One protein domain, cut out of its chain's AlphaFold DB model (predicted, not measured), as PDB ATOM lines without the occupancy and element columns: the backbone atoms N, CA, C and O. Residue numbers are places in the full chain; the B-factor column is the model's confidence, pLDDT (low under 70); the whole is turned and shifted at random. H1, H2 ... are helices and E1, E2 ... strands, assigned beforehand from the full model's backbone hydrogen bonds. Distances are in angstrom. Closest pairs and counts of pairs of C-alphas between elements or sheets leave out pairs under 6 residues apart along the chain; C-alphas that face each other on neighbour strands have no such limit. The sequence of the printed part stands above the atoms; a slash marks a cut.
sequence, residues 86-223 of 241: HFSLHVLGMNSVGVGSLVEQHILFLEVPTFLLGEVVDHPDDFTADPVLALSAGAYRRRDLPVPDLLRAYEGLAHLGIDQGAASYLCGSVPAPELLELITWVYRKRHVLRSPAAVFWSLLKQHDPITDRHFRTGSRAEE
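What this domain is: This is residues 86 to 223 of the 241 residues of an uncharacterized protein of Deinococcus gobiensis (strain DSM 21396 / JCM 16679 / CGMCC 1.7299 / I-0) (UniProt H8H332). The domain has two lobes: a small, strongly twisted sheet of four strands, with the short helix H1 beside E3, and a cluster of five helices, H2 to H6. H2 and H3 form the side of the cluster next to the sheet, H4 and H5 lie on the far side, and H6 folds back from the end of H5 to touch H3. The 138 printed residues hold four named strands and then six named helices; the antiparallel sheet runs E1 E4 E3 E2, and the class is mixed. The whole is compact, with a radius of gyration of the C-alphas of 15.7 A and spans of 46 by 41 by 25 A.

Where its parts are: E1, residues 86 to 88, begins at C-alpha 86 (22.899, -37.316, -20.665). E2, residues 102 to 109, is 18.5 A long and bends by 69 degrees at residue 106; E3, residues 112 to 121, is 24.3 A long and bends by 60 degrees at residue 115. E4 is residues 132 to 135 and H1 residues 137 to 142. H2, residues 149 to 159, measures 15.0 A, and H3, residues 164 to 173, 14.1 A. H4, residues 176 to 189, measures 20.1 A, and H5, residues 196 to 207, 16.5 A. H6, residues 209 to 221, measures 18.2 A and ends at C-alpha 221 (14.486, -18.716, -18.251).

How they stand to each other: E1 to E4 form a Greek key: E2, E3 and E4 are a meander, each strand the antiparallel neighbour of the one before, and E1 is the antiparallel neighbour of E4. N 87 and O 133 are 3.0 A apart, N 134 and O 119 2.8 A, and N 105 and O 116 3.0 A, within hydrogen-bond range. H1, H2 and H3 only graze the sheet, with residues 137 to 140, 149 to 151 and 168 to 173. H2 and H3, a helical hairpin, touch at C-alphas 154 and 167, their closest, 5.9 A apart. H2 touches H4, closest at C-alphas 150 and 176, 4.9 A, at a shallow tilt of 34 degrees, only just short of steep. H4 and H5, a helical hairpin, touch at C-alphas 186 and 196, 6.1 A. H6 touches H3 with residues 211 to 215 alone, closest at C-alphas 173 and 211, 7.1 A. Every O i to N i+4 pair is within hydrogen-bond range in H1 to H5, and 8 of 9 in H6.

The domain as a whole: The C-alphas of Ser 96 and Val 192, the two farthest apart, are 48.9 A apart. The printed part has no cut; the link from E1 to E2 is long. Residues 124 to 129 and 209 to 223 have pLDDT under 70.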
ATOM      1  N   HIS A  86      22.712 -37.762 -19.289       87.19
ATOM      2  CA  HIS A  86      22.899 -37.316 -20.665       87.19
ATOM      3  C   HIS A  86      23.834 -36.112 -20.729       87.19
ATOM      4  O   HIS A  86      23.681 -35.162 -19.962       87.19
ATOM      5  N   PHE A  87      24.767 -36.140 -21.678       83.75
ATOM      6  CA  PHE A  87      25.622 -35.005 -22.017       83.75
ATOM      7  C   PHE A  87      25.547 -34.698 -23.505       83.75
ATOM      8  O   PHE A  87      25.666 -35.598 -24.336       83.75
ATOM      9  N   SER A  88      25.414 -33.419 -23.851       81.94
ATOM     10  CA  SER A  88      25.509 -32.976 -25.240       81.94
ATOM     11  C   SER A  88      26.900 -33.279 -25.793       81.94
ATOM     12  O   SER A  88      27.909 -32.868 -25.212       81.94
ATOM     13  N   LEU A  89      26.969 -33.949 -26.946       79.75
ATOM     14  CA  LEU A  89      28.245 -34.278 -27.591       79.75
ATOM     15  C   LEU A  89      29.079 -33.032 -27.906       79.75
ATOM     16  O   LEU A  89      30.303 -33.071 -27.806       79.75
ATOM     17  N   HIS A  90      28.416 -31.914 -28.211       76.94
ATOM     18  CA  HIS A  90      29.055 -30.617 -28.427       76.94
ATOM     19  C   HIS A  90      29.862 -30.132 -27.221       76.94
ATOM     20  O   HIS A  90      30.981 -29.655 -27.386       76.94
ATOM     21  N   VAL A  91      29.335 -30.312 -26.006       72.25
ATOM     22  CA  VAL A  91      30.026 -29.936 -24.760       72.25
ATOM     23  C   VAL A  91      31.268 -30.801 -24.544       72.25
ATOM     24  O   VAL A  91      32.266 -30.337 -24.000       72.25
ATOM     25  N   LEU A  92      31.233 -32.044 -25.023       73.62
ATOM     26  CA  LEU A  92      32.346 -32.986 -24.942       73.62
ATOM     27  C   LEU A  92      33.339 -32.857 -26.115       73.62
ATOM     28  O   LEU A  92      34.339 -33.571 -26.145       73.62
ATOM     29  N   GLY A  93      33.079 -31.978 -27.092       75.62
ATOM     30  CA  GLY A  93      33.888 -31.846 -28.308       75.62
ATOM     31  C   GLY A  93      33.775 -33.039 -29.271       75.62
ATOM     32  O   GLY A  93      34.650 -33.236 -30.111       75.62
ATOM     33  N   MET A  94      32.710 -33.840 -29.165       78.25
ATOM     34  CA  MET A  94      32.515 -35.109 -29.882       78.25
ATOM     35  C   MET A  94      31.529 -34.973 -31.054       78.25
ATOM     36  O   MET A  94      30.590 -35.752 -31.195       78.25
ATOM     37  N   ASN A  95      31.736 -33.976 -31.915       72.31
ATOM     38  CA  ASN A  95      30.755 -33.555 -32.932       72.31
ATOM     39  C   ASN A  95      30.530 -34.551 -34.088       72.31
ATOM     40  O   ASN A  95      29.666 -34.322 -34.929       72.31
ATOM     41  N   SER A  96      31.331 -35.613 -34.183       74.94
ATOM     42  CA  SER A  96      31.326 -36.562 -35.305       74.94
ATOM     43  C   SER A  96      30.916 -37.986 -34.916       74.94
ATOM     44  O   SER A  96      31.039 -38.898 -35.733       74.94
ATOM     45  N   VAL A  97      30.441 -38.200 -33.685       80.06
ATOM     46  CA  VAL A  97      30.041 -39.530 -33.210       80.06
ATOM     47  C   VAL A  97      28.564 -39.771 -33.516       80.06
ATOM     48  O   VAL A  97      27.701 -39.009 -33.091       80.06
ATOM     49  N   GLY A  98      28.274 -40.835 -34.268       83.19
ATOM     50  CA  GLY A  98      26.908 -41.190 -34.654       83.19
ATOM     51  C   GLY A  98      26.130 -41.896 -33.542       83.19
ATOM     52  O   GLY A  98      26.716 -42.547 -32.677       83.19
ATOM     53  N   VAL A  99      24.802 -41.820 -33.608       86.06
ATOM     54  CA  VAL A  99      23.874 -42.564 -32.739       86.06
ATOM     55  C   VAL A  99      24.143 -44.072 -32.806       86.06
ATOM     56  O   VAL A  99      24.496 -44.607 -33.856       86.06
ATOM     57  N   GLY A 100      24.019 -44.752 -31.667       86.94
ATOM     58  CA  GLY A 100      24.359 -46.162 -31.464       86.94
ATOM     59  C   GLY A 100      25.856 -46.425 -31.267       86.94
ATOM     60  O   GLY A 100      26.255 -47.563 -31.021       86.94
ATOM     61  N   SER A 101      26.707 -45.399 -31.368       87.88
ATOM     62  CA  SER A 101      28.138 -45.566 -31.117       87.88
ATOM     63  C   SER A 101      28.409 -45.686 -29.628       87.88
ATOM     64  O   SER A 101      27.929 -44.888 -28.822       87.88
ATOM     65  N   LEU A 102      29.262 -46.639 -29.270       90.12
ATOM     66  CA  LEU A 102      29.847 -46.686 -27.945       90.12
ATOM     67  C   LEU A 102      31.051 -45.743 -27.877       90.12
ATOM     68  O   LEU A 102      31.972 -45.831 -28.689       90.12
ATOM     69  N   VAL A 103      31.046 -44.869 -26.881       88.69
ATOM     70  CA  VAL A 103      32.116 -43.924 -26.587       88.69
ATOM     71  C   VAL A 103      32.913 -44.413 -25.388       88.69
ATOM     72  O   VAL A 103      32.345 -44.699 -24.335       88.69
ATOM     73  N   GLU A 104      34.232 -44.456 -25.559       92.00
ATOM     74  CA  GLU A 104      35.221 -44.800 -24.536       92.00
ATOM     75  C   GLU A 104      36.346 -43.766 -24.579       92.00
ATOM     76  O   GLU A 104      37.202 -43.811 -25.462       92.00
ATOM     77  N   GLN A 105      36.333 -42.791 -23.668       89.12
ATOM     78  CA  GLN A 105      37.278 -41.676 -23.737       89.12
ATOM     79  C   GLN A 105      37.681 -41.143 -22.363       89.12
ATOM     80  O   GLN A 105      36.856 -40.983 -21.468       89.12
ATOM     81  N   HIS A 106      38.961 -40.801 -22.219       88.50
ATOM     82  CA  HIS A 106      39.444 -39.985 -21.110       88.50
ATOM     83  C   HIS A 106      39.296 -38.507 -21.458       88.50
ATOM     84  O   HIS A 106      39.853 -38.041 -22.452       88.50
ATOM     85  N   ILE A 107      38.566 -37.777 -20.622       86.94
ATOM     86  CA  ILE A 107      38.389 -36.333 -20.752       86.94
ATOM     87  C   ILE A 107      38.738 -35.633 -19.441       86.94
ATOM     88  O   ILE A 107      38.766 -36.249 -18.375       86.94
ATOM     89  N   LEU A 108      38.966 -34.327 -19.521       83.62
ATOM     90  CA  LEU A 108      39.029 -33.459 -18.355       83.62
ATOM     91  C   LEU A 108      37.653 -32.805 -18.182       83.62
ATOM     92  O   LEU A 108      37.321 -31.865 -18.901       83.62
ATOM     93  N   PHE A 109      36.835 -33.339 -17.279       81.75
ATOM     94  CA  PHE A 109      35.472 -32.864 -17.051       81.75
ATOM     95  C   PHE A 109      35.435 -31.991 -15.799       81.75
ATOM     96  O   PHE A 109      35.702 -32.493 -14.711       81.75
ATOM     97  N   LEU A 110      35.141 -30.693 -15.950       83.50
ATOM     98  CA  LEU A 110      35.231 -29.707 -14.859       83.50
ATOM     99  C   LEU A 110      36.567 -29.810 -14.098       83.50
ATOM    100  O   LEU A 110      36.590 -29.928 -12.879       83.50
ATOM    101  N   GLU A 111      37.679 -29.855 -14.840       83.31
ATOM    102  CA  GLU A 111      39.045 -30.013 -14.299       83.31
ATOM    103  C   GLU A 111      39.328 -31.364 -13.606       83.31
ATOM    104  O   GLU A 111      40.437 -31.593 -13.124       83.31
ATOM    105  N   VAL A 112      38.383 -32.310 -13.632       80.88
ATOM    106  CA  VAL A 112      38.542 -33.659 -13.071       80.88
ATOM    107  C   VAL A 112      38.777 -34.685 -14.190       80.88
ATOM    108  O   VAL A 112      37.905 -34.886 -15.046       80.88
ATOM    109  N   PRO A 113      39.929 -35.387 -14.204       86.62
ATOM    110  CA  PRO A 113      40.181 -36.463 -15.155       86.62
ATOM    111  C   PRO A 113      39.136 -37.571 -15.004       86.62
ATOM    112  O   PRO A 113      39.037 -38.212 -13.959       86.62
ATOM    113  N   THR A 114      38.356 -37.805 -16.056       87.25
ATOM    114  CA  THR A 114      37.208 -38.712 -16.026       87.25
ATOM    115  C   THR A 114      37.227 -39.630 -17.240       87.25
ATOM    116  O   THR A 114      37.357 -39.179 -18.376       87.25
ATOM    117  N   PHE A 115      37.087 -40.936 -17.000       90.69
ATOM    118  CA  PHE A 115      36.864 -41.917 -18.060       90.69
ATOM    119  C   PHE A 115      35.366 -42.049 -18.341       90.69
ATOM    120  O   PHE A 115      34.599 -42.492 -17.478       90.69
ATOM    121  N   LEU A 116      34.951 -41.662 -19.544       90.12
ATOM    122  CA  LEU A 116      33.589 -41.784 -20.036       90.12
ATOM    123  C   LEU A 116      33.409 -43.086 -20.811       90.12
ATOM    124  O   LEU A 116      34.137 -43.355 -21.761       90.12
ATOM    125  N   LEU A 117      32.401 -43.851 -20.402       91.19
ATOM    126  CA  LEU A 117      31.866 -45.016 -21.086       91.19
ATOM    127  C   LEU A 117      30.358 -44.812 -21.221       91.19
ATOM    128  O   LEU A 117      29.625 -44.839 -20.227       91.19
ATOM    129  N   GLY A 118      29.898 -44.619 -22.450       91.25
ATOM    130  CA  GLY A 118      28.490 -44.382 -22.735       91.25
ATOM    131  C   GLY A 118      28.122 -44.692 -24.167       91.25
ATOM    132  O   GLY A 118      28.985 -44.936 -25.004       91.25
ATOM    133  N   GLU A 119      26.829 -44.683 -24.436       90.88
ATOM    134  CA  GLU A 119      26.284 -44.878 -25.774       90.88
ATOM    135  C   GLU A 119      25.730 -43.555 -26.281       90.88
ATOM    136  O   GLU A 119      25.096 -42.815 -25.527       90.88
ATOM    137  N   VAL A 120      25.985 -43.238 -27.545       89.12
ATOM    138  CA  VAL A 120      25.348 -42.094 -28.186       89.12
ATOM    139  C   VAL A 120      23.922 -42.473 -28.541       89.12
ATOM    140  O   VAL A 120      23.698 -43.424 -29.282       89.12
ATOM    141  N   VAL A 121      22.960 -41.724 -28.026       87.12
ATOM    142  CA  VAL A 121      21.532 -41.946 -28.247       87.12
ATOM    143  C   VAL A 121      20.891 -40.672 -28.778       87.12
ATOM    144  O   VAL A 121      21.426 -39.575 -28.597       87.12
ATOM    145  N   ASP A 122      19.737 -40.816 -29.420       83.81
ATOM    146  CA  ASP A 122      18.888 -39.665 -29.715       83.81
ATOM    147  C   ASP A 122      18.451 -38.998 -28.406       83.81
ATOM    148  O   ASP A 122      18.209 -39.677 -27.399       83.81
ATOM    149  N   HIS A 123      18.388 -37.663 -28.400       74.06
ATOM    150  CA  HIS A 123      17.946 -36.930 -27.220       74.06
ATOM    151  C   HIS A 123      16.526 -37.390 -26.839       74.06
ATOM    152  O   HIS A 123      15.652 -37.438 -27.704       74.06
ATOM    153  N   PRO A 124      16.262 -37.736 -25.565       63.84
ATOM    154  CA  PRO A 124      14.958 -38.259 -25.150       63.84
ATOM    155  C   PRO A 124      13.819 -37.236 -25.270       63.84
ATOM    156  O   PRO A 124      12.655 -37.629 -25.304       63.84
ATOM    157  N   ASP A 125      14.157 -35.947 -25.330       63.34
ATOM    158  CA  ASP A 125      13.224 -34.860 -25.618       63.34
ATOM    159  C   ASP A 125      13.395 -34.395 -27.072       63.34
ATOM    160  O   ASP A 125      14.446 -33.858 -27.424       63.34
ATOM    161  N   ASP A 126      12.340 -34.551 -27.883       50.12
ATOM    162  CA  ASP A 126      12.264 -34.248 -29.330       50.12
ATOM    163  C   ASP A 126      12.603 -32.786 -29.719       50.12
ATOM    164  O   ASP A 126      12.605 -32.429 -30.897       50.12
ATOM    165  N   PHE A 127      12.861 -31.906 -28.748       47.81
ATOM    166  CA  PHE A 127      13.072 -30.471 -28.967       47.81
ATOM    167  C   PHE A 127      14.525 -30.089 -29.263       47.81
ATOM    168  O   PHE A 127      14.767 -29.043 -29.866       47.81
ATOM    169  N   THR A 128      15.490 -30.929 -28.891       56.56
ATOM    170  CA  THR A 128      16.897 -30.769 -29.271       56.56
ATOM    171  C   THR A 128      17.272 -31.944 -30.156       56.56
ATOM    172  O   THR A 128      17.488 -33.043 -29.664       56.56
ATOM    173  N   ALA A 129      17.339 -31.720 -31.469       63.28
ATOM    174  CA  ALA A 129      17.649 -32.756 -32.461       63.28
ATOM    175  C   ALA A 129      19.097 -33.291 -32.383       63.28
ATOM    176  O   ALA A 129      19.512 -34.072 -33.239       63.28
ATOM    177  N   ASP A 130      19.870 -32.859 -31.386       78.06
ATOM    178  CA  ASP A 130      21.274 -33.207 -31.255       78.06
ATOM    179  C   ASP A 130      21.433 -34.494 -30.436       78.06
ATOM    180  O   ASP A 130      20.906 -34.593 -29.323       78.06
ATOM    181  N   PRO A 131      22.193 -35.479 -30.937       83.38
ATOM    182  CA  PRO A 131      22.469 -36.695 -30.194       83.38
ATOM    183  C   PRO A 131      23.240 -36.407 -28.900       83.38
ATOM    184  O   PRO A 131      24.053 -35.478 -28.807       83.38
ATOM    185  N   VAL A 132      23.006 -37.245 -27.892       86.44
ATOM    186  CA  VAL A 132      23.616 -37.132 -26.562       86.44
ATOM    187  C   VAL A 132      24.373 -38.386 -26.185       86.44
ATOM    188  O   VAL A 132      24.027 -39.495 -26.581       86.44
ATOM    189  N   LEU A 133      25.394 -38.219 -25.353       87.88
ATOM    190  CA  LEU A 133      26.061 -39.328 -24.699       87.88
ATOM    191  C   LEU A 133      25.272 -39.745 -23.456       87.88
ATOM    192  O   LEU A 133      25.207 -38.995 -22.482       87.88
ATOM    193  N   ALA A 134      24.709 -40.951 -23.476       89.50
ATOM    194  CA  ALA A 134      24.060 -41.582 -22.336       89.50
ATOM    195  C   ALA A 134      25.066 -42.386 -21.506       89.50
ATOM    196  O   ALA A 134      25.581 -43.428 -21.924       89.50
ATOM    197  N   LEU A 135      25.313 -41.920 -20.285       89.38
ATOM    198  CA  LEU A 135      26.168 -42.580 -19.306       89.38
ATOM    199  C   LEU A 135      25.320 -43.338 -18.284       89.38
ATOM    200  O   LEU A 135      24.347 -42.816 -17.741       89.38
ATOM    201  N   SER A 136      25.715 -44.567 -17.951       89.69
ATOM    202  CA  SER A 136      25.061 -45.336 -16.887       89.69
ATOM    203  C   SER A 136      26.074 -46.117 -16.065       89.69
ATOM    204  O   SER A 136      26.963 -46.766 -16.612       89.69
ATOM    205  N   ALA A 137      25.907 -46.142 -14.741       87.31
ATOM    206  CA  ALA A 137      26.782 -46.928 -13.869       87.31
ATOM    207  C   ALA A 137      26.738 -48.430 -14.208       87.31
ATOM    208  O   ALA A 137      27.723 -49.147 -14.036       87.31
ATOM    209  N   GLY A 138      25.607 -48.910 -14.740       87.50
ATOM    210  CA  GLY A 138      25.459 -50.278 -15.228       87.50
ATOM    211  C   GLY A 138      26.434 -50.634 -16.354       87.50
ATOM    212  O   GLY A 138      26.927 -51.759 -16.372       87.50
ATOM    213  N   ALA A 139      26.759 -49.702 -17.256       87.50
ATOM    214  CA  ALA A 139      27.720 -49.946 -18.334       87.50
ATOM    215  C   ALA A 139      29.132 -50.233 -17.795       87.50
ATOM    216  O   ALA A 139      29.765 -51.192 -18.229       87.50
ATOM    217  N   TYR A 140      29.573 -49.471 -16.791       90.50
ATOM    218  CA  TYR A 140      30.866 -49.661 -16.127       90.50
ATOM    219  C   TYR A 140      30.908 -50.976 -15.347       90.50
ATOM    220  O   TYR A 140      31.817 -51.779 -15.539       90.50
ATOM    221  N   ARG A 141      29.871 -51.248 -14.538       89.12
ATOM    222  CA  ARG A 141      29.758 -52.490 -13.751       89.12
ATOM    223  C   ARG A 141      29.806 -53.738 -14.637       89.12
ATOM    224  O   ARG A 141      30.464 -54.708 -14.286       89.12
ATOM    225  N   ARG A 142      29.143 -53.718 -15.802       89.25
ATOM    226  CA  ARG A 142      29.160 -54.839 -16.765       89.25
ATOM    227  C   ARG A 142      30.536 -55.108 -17.374       89.25
ATOM    228  O   ARG A 142      30.750 -56.204 -17.879       89.25
ATOM    229  N   ARG A 143      31.435 -54.125 -17.357       89.56
ATOM    230  CA  ARG A 143      32.795 -54.227 -17.898       89.56
ATOM    231  C   ARG A 143      33.871 -54.329 -16.821       89.56
ATOM    232  O   ARG A 143      35.042 -54.220 -17.152       89.56
ATOM    233  N   ASP A 144      33.472 -54.522 -15.563       92.31
ATOM    234  CA  ASP A 144      34.377 -54.534 -14.407       92.31
ATOM    235  C   ASP A 144      35.242 -53.261 -14.304       92.31
ATOM    236  O   ASP A 144      36.406 -53.278 -13.911       92.31
ATOM    237  N   LEU A 145      34.659 -52.122 -14.695       90.44
ATOM    238  CA  LEU A 145      35.304 -50.816 -14.635       90.44
ATOM    239  C   LEU A 145      34.823 -50.026 -13.411       90.44
ATOM    240  O   LEU A 145      33.645 -50.116 -13.036       90.44
ATOM    241  N   PRO A 146      35.693 -49.196 -12.804       89.62
ATOM    242  CA  PRO A 146      35.294 -48.332 -11.704       89.62
ATOM    243  C   PRO A 146      34.249 -47.315 -12.171       89.62
ATOM    244  O   PRO A 146      34.418 -46.648 -13.192       89.62
ATOM    245  N   VAL A 147      33.169 -47.169 -11.398       89.06
ATOM    246  CA  VAL A 147      32.142 -46.158 -11.676       89.06
ATOM    247  C   VAL A 147      32.714 -44.768 -11.353       89.06
ATOM    248  O   VAL A 147      33.133 -44.541 -10.207       89.06
ATOM    249  N   PRO A 148      32.719 -43.822 -12.309       89.94
ATOM    250  CA  PRO A 148      33.267 -42.488 -12.092       89.94
ATOM    251  C   PRO A 148      32.498 -41.739 -11.000       89.94
ATOM    252  O   PRO A 148      31.297 -41.956 -10.806       89.94
ATOM    253  N   ASP A 149      33.198 -40.849 -10.290       90.31
ATOM    254  CA  ASP A 149      32.627 -40.043  -9.199       90.31
ATOM    255  C   ASP A 149      31.381 -39.278  -9.651       90.31
ATOM    256  O   ASP A 149      30.394 -39.229  -8.924       90.31
ATOM    257  N   LEU A 150      31.388 -38.774 -10.885       90.44
ATOM    258  CA  LEU A 150      30.261 -38.083 -11.511       90.44
ATOM    259  C   LEU A 150      28.971 -38.919 -11.502       90.44
ATOM    260  O   LEU A 150      27.919 -38.449 -11.075       90.44
ATOM    261  N   LEU A 151      29.049 -40.189 -11.916       90.50
ATOM    262  CA  LEU A 151      27.888 -41.082 -11.917       90.50
ATOM    263  C   LEU A 151      27.473 -41.479 -10.499       90.50
ATOM    264  O   LEU A 151      26.282 -41.623 -10.234       90.50
ATOM    265  N   ARG A 152      28.431 -41.611  -9.574       90.38
ATOM    266  CA  ARG A 152      28.126 -41.839  -8.154       90.38
ATOM    267  C   ARG A 152      27.415 -40.637  -7.530       90.38
ATOM    268  O   ARG A 152      26.485 -40.833  -6.751       90.38
ATOM    269  N   ALA A 153      27.811 -39.414  -7.885       90.81
ATOM    270  CA  ALA A 153      27.151 -38.189  -7.451       90.81
ATOM    271  C   ALA A 153      25.718 -38.143  -7.984       90.81
ATOM    272  O   ALA A 153      24.780 -37.965  -7.213       90.81
ATOM    273  N   TYR A 154      25.533 -38.414  -9.273       90.00
ATOM    274  CA  TYR A 154      24.215 -38.463  -9.895       90.00
ATOM    275  C   TYR A 154      23.285 -39.522  -9.261       90.00
ATOM    276  O   TYR A 154      22.153 -39.201  -8.890       90.00
ATOM    277  N   GLU A 155      23.767 -40.756  -9.034       88.62
ATOM    278  CA  GLU A 155      23.023 -41.783  -8.276       88.62
ATOM    279  C   GLU A 155      22.693 -41.297  -6.850       88.62
ATOM    280  O   GLU A 155      21.572 -41.468  -6.362       88.62
ATOM    281  N   GLY A 156      23.646 -40.637  -6.191       87.88
ATOM    282  CA  GLY A 156      23.480 -40.060  -4.862       87.88
ATOM    283  C   GLY A 156      22.401 -38.976  -4.786       87.88
ATOM    284  O   GLY A 156      21.568 -39.015  -3.883       87.88
ATOM    285  N   LEU A 157      22.362 -38.051  -5.747       86.94
ATOM    286  CA  LEU A 157      21.346 -36.995  -5.841       86.94
ATOM    287  C   LEU A 157      19.948 -37.588  -6.036       86.94
ATOM    288  O   LEU A 157      19.011 -37.206  -5.329       86.94
ATOM    289  N   ALA A 158      19.822 -38.591  -6.908       85.44
ATOM    290  CA  ALA A 158      18.569 -39.316  -7.092       85.44
ATOM    291  C   ALA A 158      18.106 -39.993  -5.786       85.44
ATOM    292  O   ALA A 158      16.929 -39.926  -5.429       85.44
ATOM    293  N   HIS A 159      19.026 -40.583  -5.013       84.88
ATOM    294  CA  HIS A 159      18.714 -41.161  -3.700       84.88
ATOM    295  C   HIS A 159      18.300 -40.131  -2.641       84.88
ATOM    296  O   HIS A 159      17.580 -40.483  -1.704       84.88
ATOM    297  N   LEU A 160      18.733 -38.877  -2.772       83.75
ATOM    298  CA  LEU A 160      18.283 -37.776  -1.919       83.75
ATOM    299  C   LEU A 160      16.911 -37.221  -2.330       83.75
ATOM    300  O   LEU A 160      16.347 -36.419  -1.586       83.75
ATOM    301  N   GLY A 161      16.355 -37.669  -3.460       82.44
ATOM    302  CA  GLY A 161      15.079 -37.196  -3.995       82.44
ATOM    303  C   GLY A 161      15.192 -35.913  -4.819       82.44
ATOM    304  O   GLY A 161      14.191 -35.222  -4.985       82.44
ATOM    305  N   ILE A 162      16.391 -35.583  -5.306       82.81
ATOM    306  CA  ILE A 162      16.605 -34.497  -6.266       82.81
ATOM    307  C   ILE A 162      16.065 -34.943  -7.630       82.81
ATOM    308  O   ILE A 162      16.248 -36.098  -8.024       82.81
ATOM    309  N   ASP A 163      15.361 -34.052  -8.327       84.38
ATOM    310  CA  ASP A 163      14.814 -34.351  -9.645       84.38
ATOM    311  C   ASP A 163      15.926 -34.537 -10.691       84.38
ATOM    312  O   ASP A 163      17.061 -34.093 -10.525       84.38
ATOM    313  N   GLN A 164      15.598 -35.227 -11.783       81.12
ATOM    314  CA  GLN A 164      16.572 -35.612 -12.803       81.12
ATOM    315  C   GLN A 164      17.200 -34.412 -13.524       81.12
ATOM    316  O   GLN A 164      18.392 -34.460 -13.841       81.12
ATOM    317  N   GLY A 165      16.421 -33.357 -13.779       80.31
ATOM    318  CA  GLY A 165      16.909 -32.145 -14.437       80.31
ATOM    319  C   GLY A 165      17.935 -31.441 -13.556       80.31
ATOM    320  O   GLY A 165      19.064 -31.201 -13.982       80.31
ATOM    321  N   ALA A 166      17.592 -31.228 -12.285       83.00
ATOM    322  CA  ALA A 166      18.503 -30.669 -11.296       83.00
ATOM    323  C   ALA A 166      19.747 -31.536 -11.082       83.00
ATOM    324  O   ALA A 166      20.858 -31.015 -11.041       83.00
ATOM    325  N   ALA A 167      19.591 -32.857 -10.973       85.50
ATOM    326  CA  ALA A 167      20.720 -33.760 -10.781       85.50
ATOM    327  C   ALA A 167      21.691 -33.719 -11.971       85.50
ATOM    328  O   ALA A 167      22.903 -33.646 -11.764       85.50
ATOM    329  N   SER A 168      21.164 -33.711 -13.199       84.12
ATOM    330  CA  SER A 168      21.961 -33.574 -14.425       84.12
ATOM    331  C   SER A 168      22.672 -32.223 -14.480       84.12
ATOM    332  O   SER A 168      23.876 -32.178 -14.720       84.12
ATOM    333  N   TYR A 169      21.962 -31.130 -14.179       84.25
ATOM    334  CA  TYR A 169      22.530 -29.782 -14.154       84.25
ATOM    335  C   TYR A 169      23.681 -29.655 -13.151       84.25
ATOM    336  O   TYR A 169      24.747 -29.140 -13.490       84.25
ATOM    337  N   LEU A 170      23.492 -30.163 -11.929       86.38
ATOM    338  CA  LEU A 170      24.519 -30.144 -10.887       86.38
ATOM    339  C   LEU A 170      25.745 -30.946 -11.305       86.38
ATOM    340  O   LEU A 170      26.860 -30.453 -11.189       86.38
ATOM    341  N   CYS A 171      25.540 -32.142 -11.856       86.75
ATOM    342  CA  CYS A 171      26.627 -32.961 -12.383       86.75
ATOM    343  C   CYS A 171      27.349 -32.285 -13.559       86.75
ATOM    344  O   CYS A 171      28.528 -32.538 -13.758       86.75
ATOM    345  N   GLY A 172      26.673 -31.422 -14.321       83.31
ATOM    346  CA  GLY A 172      27.273 -30.632 -15.397       83.31
ATOM    347  C   GLY A 172      27.993 -29.357 -14.952       83.31
ATOM    348  O   GLY A 172      28.757 -28.804 -15.737       83.31
ATOM    349  N   SER A 173      27.756 -28.892 -13.721       83.81
ATOM    350  CA  SER A 173      28.174 -27.552 -13.273       83.81
ATOM    351  C   SER A 173      29.095 -27.559 -12.055       83.81
ATOM    352  O   SER A 173      29.830 -26.598 -11.855       83.81
ATOM    353  N   VAL A 174      29.074 -28.620 -11.244       86.06
ATOM    354  CA  VAL A 174      29.848 -28.724 -10.000       86.06
ATOM    355  C   VAL A 174      30.797 -29.923 -10.081       86.06
ATOM    356  O   VAL A 174      30.359 -31.011 -10.477       86.06
ATOM    357  N   PRO A 175      32.077 -29.780  -9.687       87.12
ATOM    358  CA  PRO A 175      33.012 -30.896  -9.641       87.12
ATOM    359  C   PRO A 175      32.469 -32.077  -8.825       87.12
ATOM    360  O   PRO A 175      31.986 -31.935  -7.699       87.12
ATOM    361  N   ALA A 176      32.579 -33.282  -9.385       88.75
ATOM    362  CA  ALA A 176      32.030 -34.490  -8.771       88.75
ATOM    363  C   ALA A 176      32.530 -34.777  -7.335       88.75
ATOM    364  O   ALA A 176      31.708 -35.210  -6.520       88.75
ATOM    365  N   PRO A 177      33.813 -34.537  -6.978       87.25
ATOM    366  CA  PRO A 177      34.281 -34.720  -5.603       87.25
ATOM    367  C   PRO A 177      33.517 -33.853  -4.595       87.25
ATOM    368  O   PRO A 177      33.063 -34.360  -3.569       87.25
ATOM    369  N   GLU A 178      33.291 -32.579  -4.920       88.00
ATOM    370  CA  GLU A 178      32.581 -31.628  -4.056       88.00
ATOM    371  C   GLU A 178      31.116 -32.037  -3.862       88.00
ATOM    372  O   GLU A 178      30.606 -32.068  -2.738       88.00
ATOM    373  N   LEU A 179      30.442 -32.447  -4.944       88.94
ATOM    374  CA  LEU A 179      29.080 -32.977  -4.853       88.94
ATOM    375  C   LEU A 179      29.012 -34.215  -3.958       88.94
ATOM    376  O   LEU A 179      28.111 -34.325  -3.121       88.94
ATOM    377  N   LEU A 180      29.950 -35.151  -4.112       90.69
ATOM    378  CA  LEU A 180      29.978 -36.375  -3.314       90.69
ATOM    379  C   LEU A 180      30.181 -36.101  -1.826       90.69
ATOM    380  O   LEU A 180      29.575 -36.802  -1.010       90.69
ATOM    381  N   GLU A 181      30.978 -35.102  -1.453       89.56
ATOM    382  CA  GLU A 181      31.139 -34.700  -0.054       89.56
ATOM    383  C   GLU A 181      29.807 -34.251   0.557       89.56
ATOM    384  O   GLU A 181      29.390 -34.772   1.601       89.56
ATOM    385  N   LEU A 182      29.089 -33.358  -0.134       88.81
ATOM    386  CA  LEU A 182      27.780 -32.864   0.299       88.81
ATOM    387  C   LEU A 182      26.750 -33.995   0.388       88.81
ATOM    388  O   LEU A 182      26.069 -34.154   1.407       88.81
ATOM    389  N   ILE A 183      26.666 -34.827  -0.652       89.81
ATOM    390  CA  ILE A 183      25.749 -35.971  -0.707       89.81
ATOM    391  C   ILE A 183      26.041 -36.941   0.436       89.81
ATOM    392  O   ILE A 183      25.125 -37.359   1.146       89.81
ATOM    393  N   THR A 184      27.312 -37.287   0.649       89.31
ATOM    394  CA  THR A 184      27.728 -38.230   1.695       89.31
ATOM    395  C   THR A 184      27.383 -37.696   3.078       89.31
ATOM    396  O   THR A 184      26.891 -38.446   3.927       89.31
ATOM    397  N   TRP A 185      27.593 -36.401   3.319       89.94
ATOM    398  CA  TRP A 185      27.226 -35.764   4.581       89.94
ATOM    399  C   TRP A 185      25.721 -35.858   4.844       89.94
ATOM    400  O   TRP A 185      25.304 -36.294   5.924       89.94
ATOM    401  N   VAL A 186      24.899 -35.515   3.846       86.19
ATOM    402  CA  VAL A 186      23.432 -35.562   3.956       86.19
ATOM    403  C   VAL A 186      22.961 -37.001   4.148       86.19
ATOM    404  O   VAL A 186      22.153 -37.279   5.035       86.19
ATOM    405  N   TYR A 187      23.519 -37.938   3.383       85.31
ATOM    406  CA  TYR A 187      23.191 -39.356   3.471       85.31
ATOM    407  C   TYR A 187      23.501 -39.935   4.856       85.31
ATOM    408  O   TYR A 187      22.672 -40.646   5.424       85.31
ATOM    409  N   ARG A 188      24.651 -39.592   5.453       85.44
ATOM    410  CA  ARG A 188      25.013 -40.023   6.817       85.44
ATOM    411  C   ARG A 188      24.010 -39.535   7.860       85.44
ATOM    412  O   ARG A 188      23.711 -40.259   8.807       85.44
ATOM    413  N   LYS A 189      23.446 -38.341   7.670       84.00
ATOM    414  CA  LYS A 189      22.472 -37.734   8.589       84.00
ATOM    415  C   LYS A 189      21.013 -38.013   8.229       84.00
ATOM    416  O   LYS A 189      20.134 -37.635   8.991       84.00
ATOM    417  N   ARG A 190      20.722 -38.721   7.134       82.31
ATOM    418  CA  ARG A 190      19.353 -38.912   6.608       82.31
ATOM    419  C   ARG A 190      18.322 -39.405   7.629       82.31
ATOM    420  O   ARG A 190      17.149 -39.102   7.493       82.31
ATOM    421  N   HIS A 191      18.757 -40.154   8.640       81.12
ATOM    422  CA  HIS A 191      17.898 -40.717   9.680       81.12
ATOM    423  C   HIS A 191      17.390 -39.672  10.691       81.12
ATOM    424  O   HIS A 191      16.384 -39.915  11.347       81.12
ATOM    425  N   VAL A 192      18.054 -38.515  10.804       84.38
ATOM    426  CA  VAL A 192      17.625 -37.384  11.651       84.38
ATOM    427  C   VAL A 192      17.059 -36.210  10.850       84.38
ATOM    428  O   VAL A 192      16.544 -35.257  11.432       84.38
ATOM    429  N   LEU A 193      17.157 -36.240   9.519       78.62
ATOM    430  CA  LEU A 193      16.711 -35.143   8.664       78.62
ATOM    431  C   LEU A 193      15.255 -35.337   8.238       78.62
ATOM    432  O   LEU A 193      14.890 -36.366   7.680       78.62
ATOM    433  N   ARG A 194      14.438 -34.293   8.420       81.62
ATOM    434  CA  ARG A 194      13.048 -34.266   7.935       81.62
ATOM    435  C   ARG A 194      12.960 -34.203   6.405       81.62
ATOM    436  O   ARG A 194      12.027 -34.749   5.830       81.62
ATOM    437  N   SER A 195      13.915 -33.531   5.760       85.44
ATOM    438  CA  SER A 195      14.023 -33.437   4.298       85.44
ATOM    439  C   SER A 195      15.498 -33.397   3.871       85.44
ATOM    440  O   SER A 195      16.123 -32.337   3.938       85.44
ATOM    441  N   PRO A 196      16.083 -34.539   3.462       83.88
ATOM    442  CA  PRO A 196      17.464 -34.605   2.981       83.88
ATOM    443  C   PRO A 196      17.737 -33.684   1.782       83.88
ATOM    444  O   PRO A 196      18.745 -32.983   1.778       83.88
ATOM    445  N   ALA A 197      16.816 -33.616   0.815       87.00
ATOM    446  CA  ALA A 197      16.928 -32.739  -0.352       87.00
ATOM    447  C   ALA A 197      17.014 -31.251   0.027       87.00
ATOM    448  O   ALA A 197      17.885 -30.539  -0.463       87.00
ATOM    449  N   ALA A 198      16.154 -30.773   0.934       85.19
ATOM    450  CA  ALA A 198      16.171 -29.368   1.353       85.19
ATOM    451  C   ALA A 198      17.490 -28.991   2.044       85.19
ATOM    452  O   ALA A 198      18.027 -27.905   1.836       85.19
ATOM    453  N   VAL A 199      18.032 -29.911   2.846       87.12
ATOM    454  CA  VAL A 199      19.325 -29.722   3.514       87.12
ATOM    455  C   VAL A 199      20.467 -29.718   2.504       87.12
ATOM    456  O   VAL A 199      21.328 -28.848   2.592       87.12
ATOM    457  N   PHE A 200      20.450 -30.623   1.523       89.75
ATOM    458  CA  PHE A 200      21.418 -30.620   0.427       89.75
ATOM    459  C   PHE A 200      21.443 -29.267  -0.297       89.75
ATOM    460  O   PHE A 200      22.501 -28.654  -0.387       89.75
ATOM    461  N   TRP A 201      20.285 -28.750  -0.717       86.88
ATOM    462  CA  TRP A 201      20.196 -27.443  -1.379       86.88
ATOM    463  C   TRP A 201      20.718 -26.294  -0.508       86.88
ATOM    464  O   TRP A 201      21.392 -25.394  -1.003       86.88
ATOM    465  N   SER A 202      20.446 -26.326   0.801       86.25
ATOM    466  CA  SER A 202      20.979 -25.324   1.727       86.25
ATOM    467  C   SER A 202      22.503 -25.375   1.833       86.25
ATOM    468  O   SER A 202      23.124 -24.322   1.943       86.25
ATOM    469  N   LEU A 203      23.098 -26.570   1.830       86.94
ATOM    470  CA  LEU A 203      24.551 -26.736   1.874       86.94
ATOM    471  C   LEU A 203      25.195 -26.328   0.555       86.94
ATOM    472  O   LEU A 203      26.187 -25.606   0.565       86.94
ATOM    473  N   LEU A 204      24.595 -26.725  -0.570       85.75
ATOM    474  CA  LEU A 204      25.059 -26.325  -1.891       85.75
ATOM    475  C   LEU A 204      25.098 -24.802  -2.006       85.75
ATOM    476  O   LEU A 204      26.114 -24.251  -2.394       85.75
ATOM    477  N   LYS A 205      24.047 -24.106  -1.564       83.44
ATOM    478  CA  LYS A 205      24.010 -22.639  -1.566       83.44
ATOM    479  C   LYS A 205      25.119 -21.990  -0.724       83.44
ATOM    480  O   LYS A 205      25.531 -20.871  -1.018       83.44
ATOM    481  N   GLN A 206      25.553 -22.648   0.350       81.19
ATOM    482  CA  GLN A 206      26.628 -22.156   1.217       81.19
ATOM    483  C   GLN A 206      28.016 -22.401   0.615       81.19
ATOM    484  O   GLN A 206      28.895 -21.565   0.795       81.19
ATOM    485  N   HIS A 207      28.198 -23.525  -0.080       75.81
ATOM    486  CA  HIS A 207      29.462 -23.913  -0.708       75.81
ATOM    487  C   HIS A 207      29.671 -23.274  -2.085       75.81
ATOM    488  O   HIS A 207      30.776 -22.847  -2.395       75.81
ATOM    489  N   ASP A 208      28.608 -23.169  -2.880       72.56
ATOM    490  CA  ASP A 208      28.618 -22.633  -4.236       72.56
ATOM    491  C   ASP A 208      27.349 -21.788  -4.499       72.56
ATOM    492  O   ASP A 208      26.322 -22.271  -5.001       72.56
ATOM    493  N   PRO A 209      27.388 -20.488  -4.153       62.31
ATOM    494  CA  PRO A 209      26.250 -19.592  -4.336       62.31
ATOM    495  C   PRO A 209      25.987 -19.247  -5.810       62.31
ATOM    496  O   PRO A 209      24.904 -18.748  -6.128       62.31
ATOM    497  N   ILE A 210      26.957 -19.468  -6.706       65.31
ATOM    498  CA  ILE A 210      26.843 -19.153  -8.135       65.31
ATOM    499  C   ILE A 210      25.965 -20.213  -8.804       65.31
ATOM    500  O   ILE A 210      24.990 -19.861  -9.475       65.31
ATOM    501  N   THR A 211      26.223 -21.491  -8.529       62.53
ATOM    502  CA  THR A 211      25.429 -22.598  -9.074       62.53
ATOM    503  C   THR A 211      23.980 -22.602  -8.558       62.53
ATOM    504  O   THR A 211      23.054 -22.779  -9.355       62.53
ATOM    505  N   ASP A 212      23.723 -22.302  -7.269       61.81
ATOM    506  CA  ASP A 212      22.340 -22.140  -6.746       61.81
ATOM    507  C   ASP A 212      21.593 -21.000  -7.461       61.81
ATOM    508  O   ASP A 212      20.397 -21.108  -7.755       61.81
ATOM    509  N   ARG A 213      22.291 -19.903  -7.785       59.31
ATOM    510  CA  ARG A 213      21.691 -18.762  -8.485       59.31
ATOM    511  C   ARG A 213      21.339 -19.114  -9.924       59.31
ATOM    512  O   ARG A 213      20.216 -18.819 -10.332       59.31
ATOM    513  N   HIS A 214      22.252 -19.756 -10.655       59.94
ATOM    514  CA  HIS A 214      22.031 -20.141 -12.047       59.94
ATOM    515  C   HIS A 214      20.903 -21.157 -12.199       59.94
ATOM    516  O   HIS A 214      20.071 -20.969 -13.083       59.94
ATOM    517  N   PHE A 215      20.784 -22.135 -11.296       58.84
ATOM    518  CA  PHE A 215      19.653 -23.065 -11.296       58.84
ATOM    519  C   PHE A 215      18.310 -22.337 -11.097       58.84
ATOM    520  O   PHE A 215      17.371 -22.514 -11.874       58.84
ATOM    521  N   ARG A 216      18.225 -21.430 -10.110       55.88
ATOM    522  CA  ARG A 216      16.995 -20.655  -9.840       55.88
ATOM    523  C   ARG A 216      16.608 -19.710 -10.975       55.88
ATOM    524  O   ARG A 216      15.423 -19.460 -11.177       55.88
ATOM    525  N   THR A 217      17.584 -19.145 -11.684       49.53
ATOM    526  CA  THR A 217      17.328 -18.294 -12.856       49.53
ATOM    527  C   THR A 217      17.074 -19.095 -14.128       49.53
ATOM    528  O   THR A 217      16.264 -18.660 -14.935       49.53
ATOM    529  N   GLY A 218      17.697 -20.267 -14.290       39.97
ATOM    530  CA  GLY A 218      17.510 -21.178 -15.424       39.97
ATOM    531  C   GLY A 218      16.115 -21.796 -15.433       39.97
ATOM    532  O   GLY A 218      15.428 -21.728 -16.447       39.97
ATOM    533  N   SER A 219      15.622 -22.208 -14.260       39.66
ATOM    534  CA  SER A 219      14.228 -22.637 -14.071       39.66
ATOM    535  C   SER A 219      13.202 -21.531 -14.372       39.66
ATOM    536  O   SER A 219      12.029 -21.831 -14.560       39.66
ATOM    537  N   ARG A 220      13.626 -20.258 -14.420       32.62
ATOM    538  CA  ARG A 220      12.798 -19.102 -14.808       32.62
ATOM    539  C   ARG A 220      13.013 -18.664 -16.263       32.62
ATOM    540  O   ARG A 220      12.169 -17.964 -16.809       32.62
ATOM    541  N   ALA A 221      14.138 -19.039 -16.871       30.00
ATOM    542  CA  ALA A 221      14.486 -18.716 -18.251       30.00
ATOM    543  C   ALA A 221      13.885 -19.725 -19.243       30.00
ATOM    544  O   ALA A 221      13.495 -19.324 -20.337       30.00
ATOM    545  N   GLU A 222      13.711 -20.990 -18.844       32.16
ATOM    546  CA  GLU A 222      12.962 -21.978 -19.639       32.16
ATOM    547  C   GLU A 222      11.461 -21.648 -19.744       32.16
ATOM    548  O   GLU A 222      10.839 -21.982 -20.746       32.16
ATOM    549  N   GLU A 223      10.888 -20.886 -18.802       34.19
ATOM    550  CA  GLU A 223       9.523 -20.338 -18.935       34.19
ATOM    551  C   GLU A 223       9.453 -19.055 -19.789       34.19
ATOM    552  O   GLU A 223       8.368 -18.651 -20.206       34.19
TER     553      GLU A 223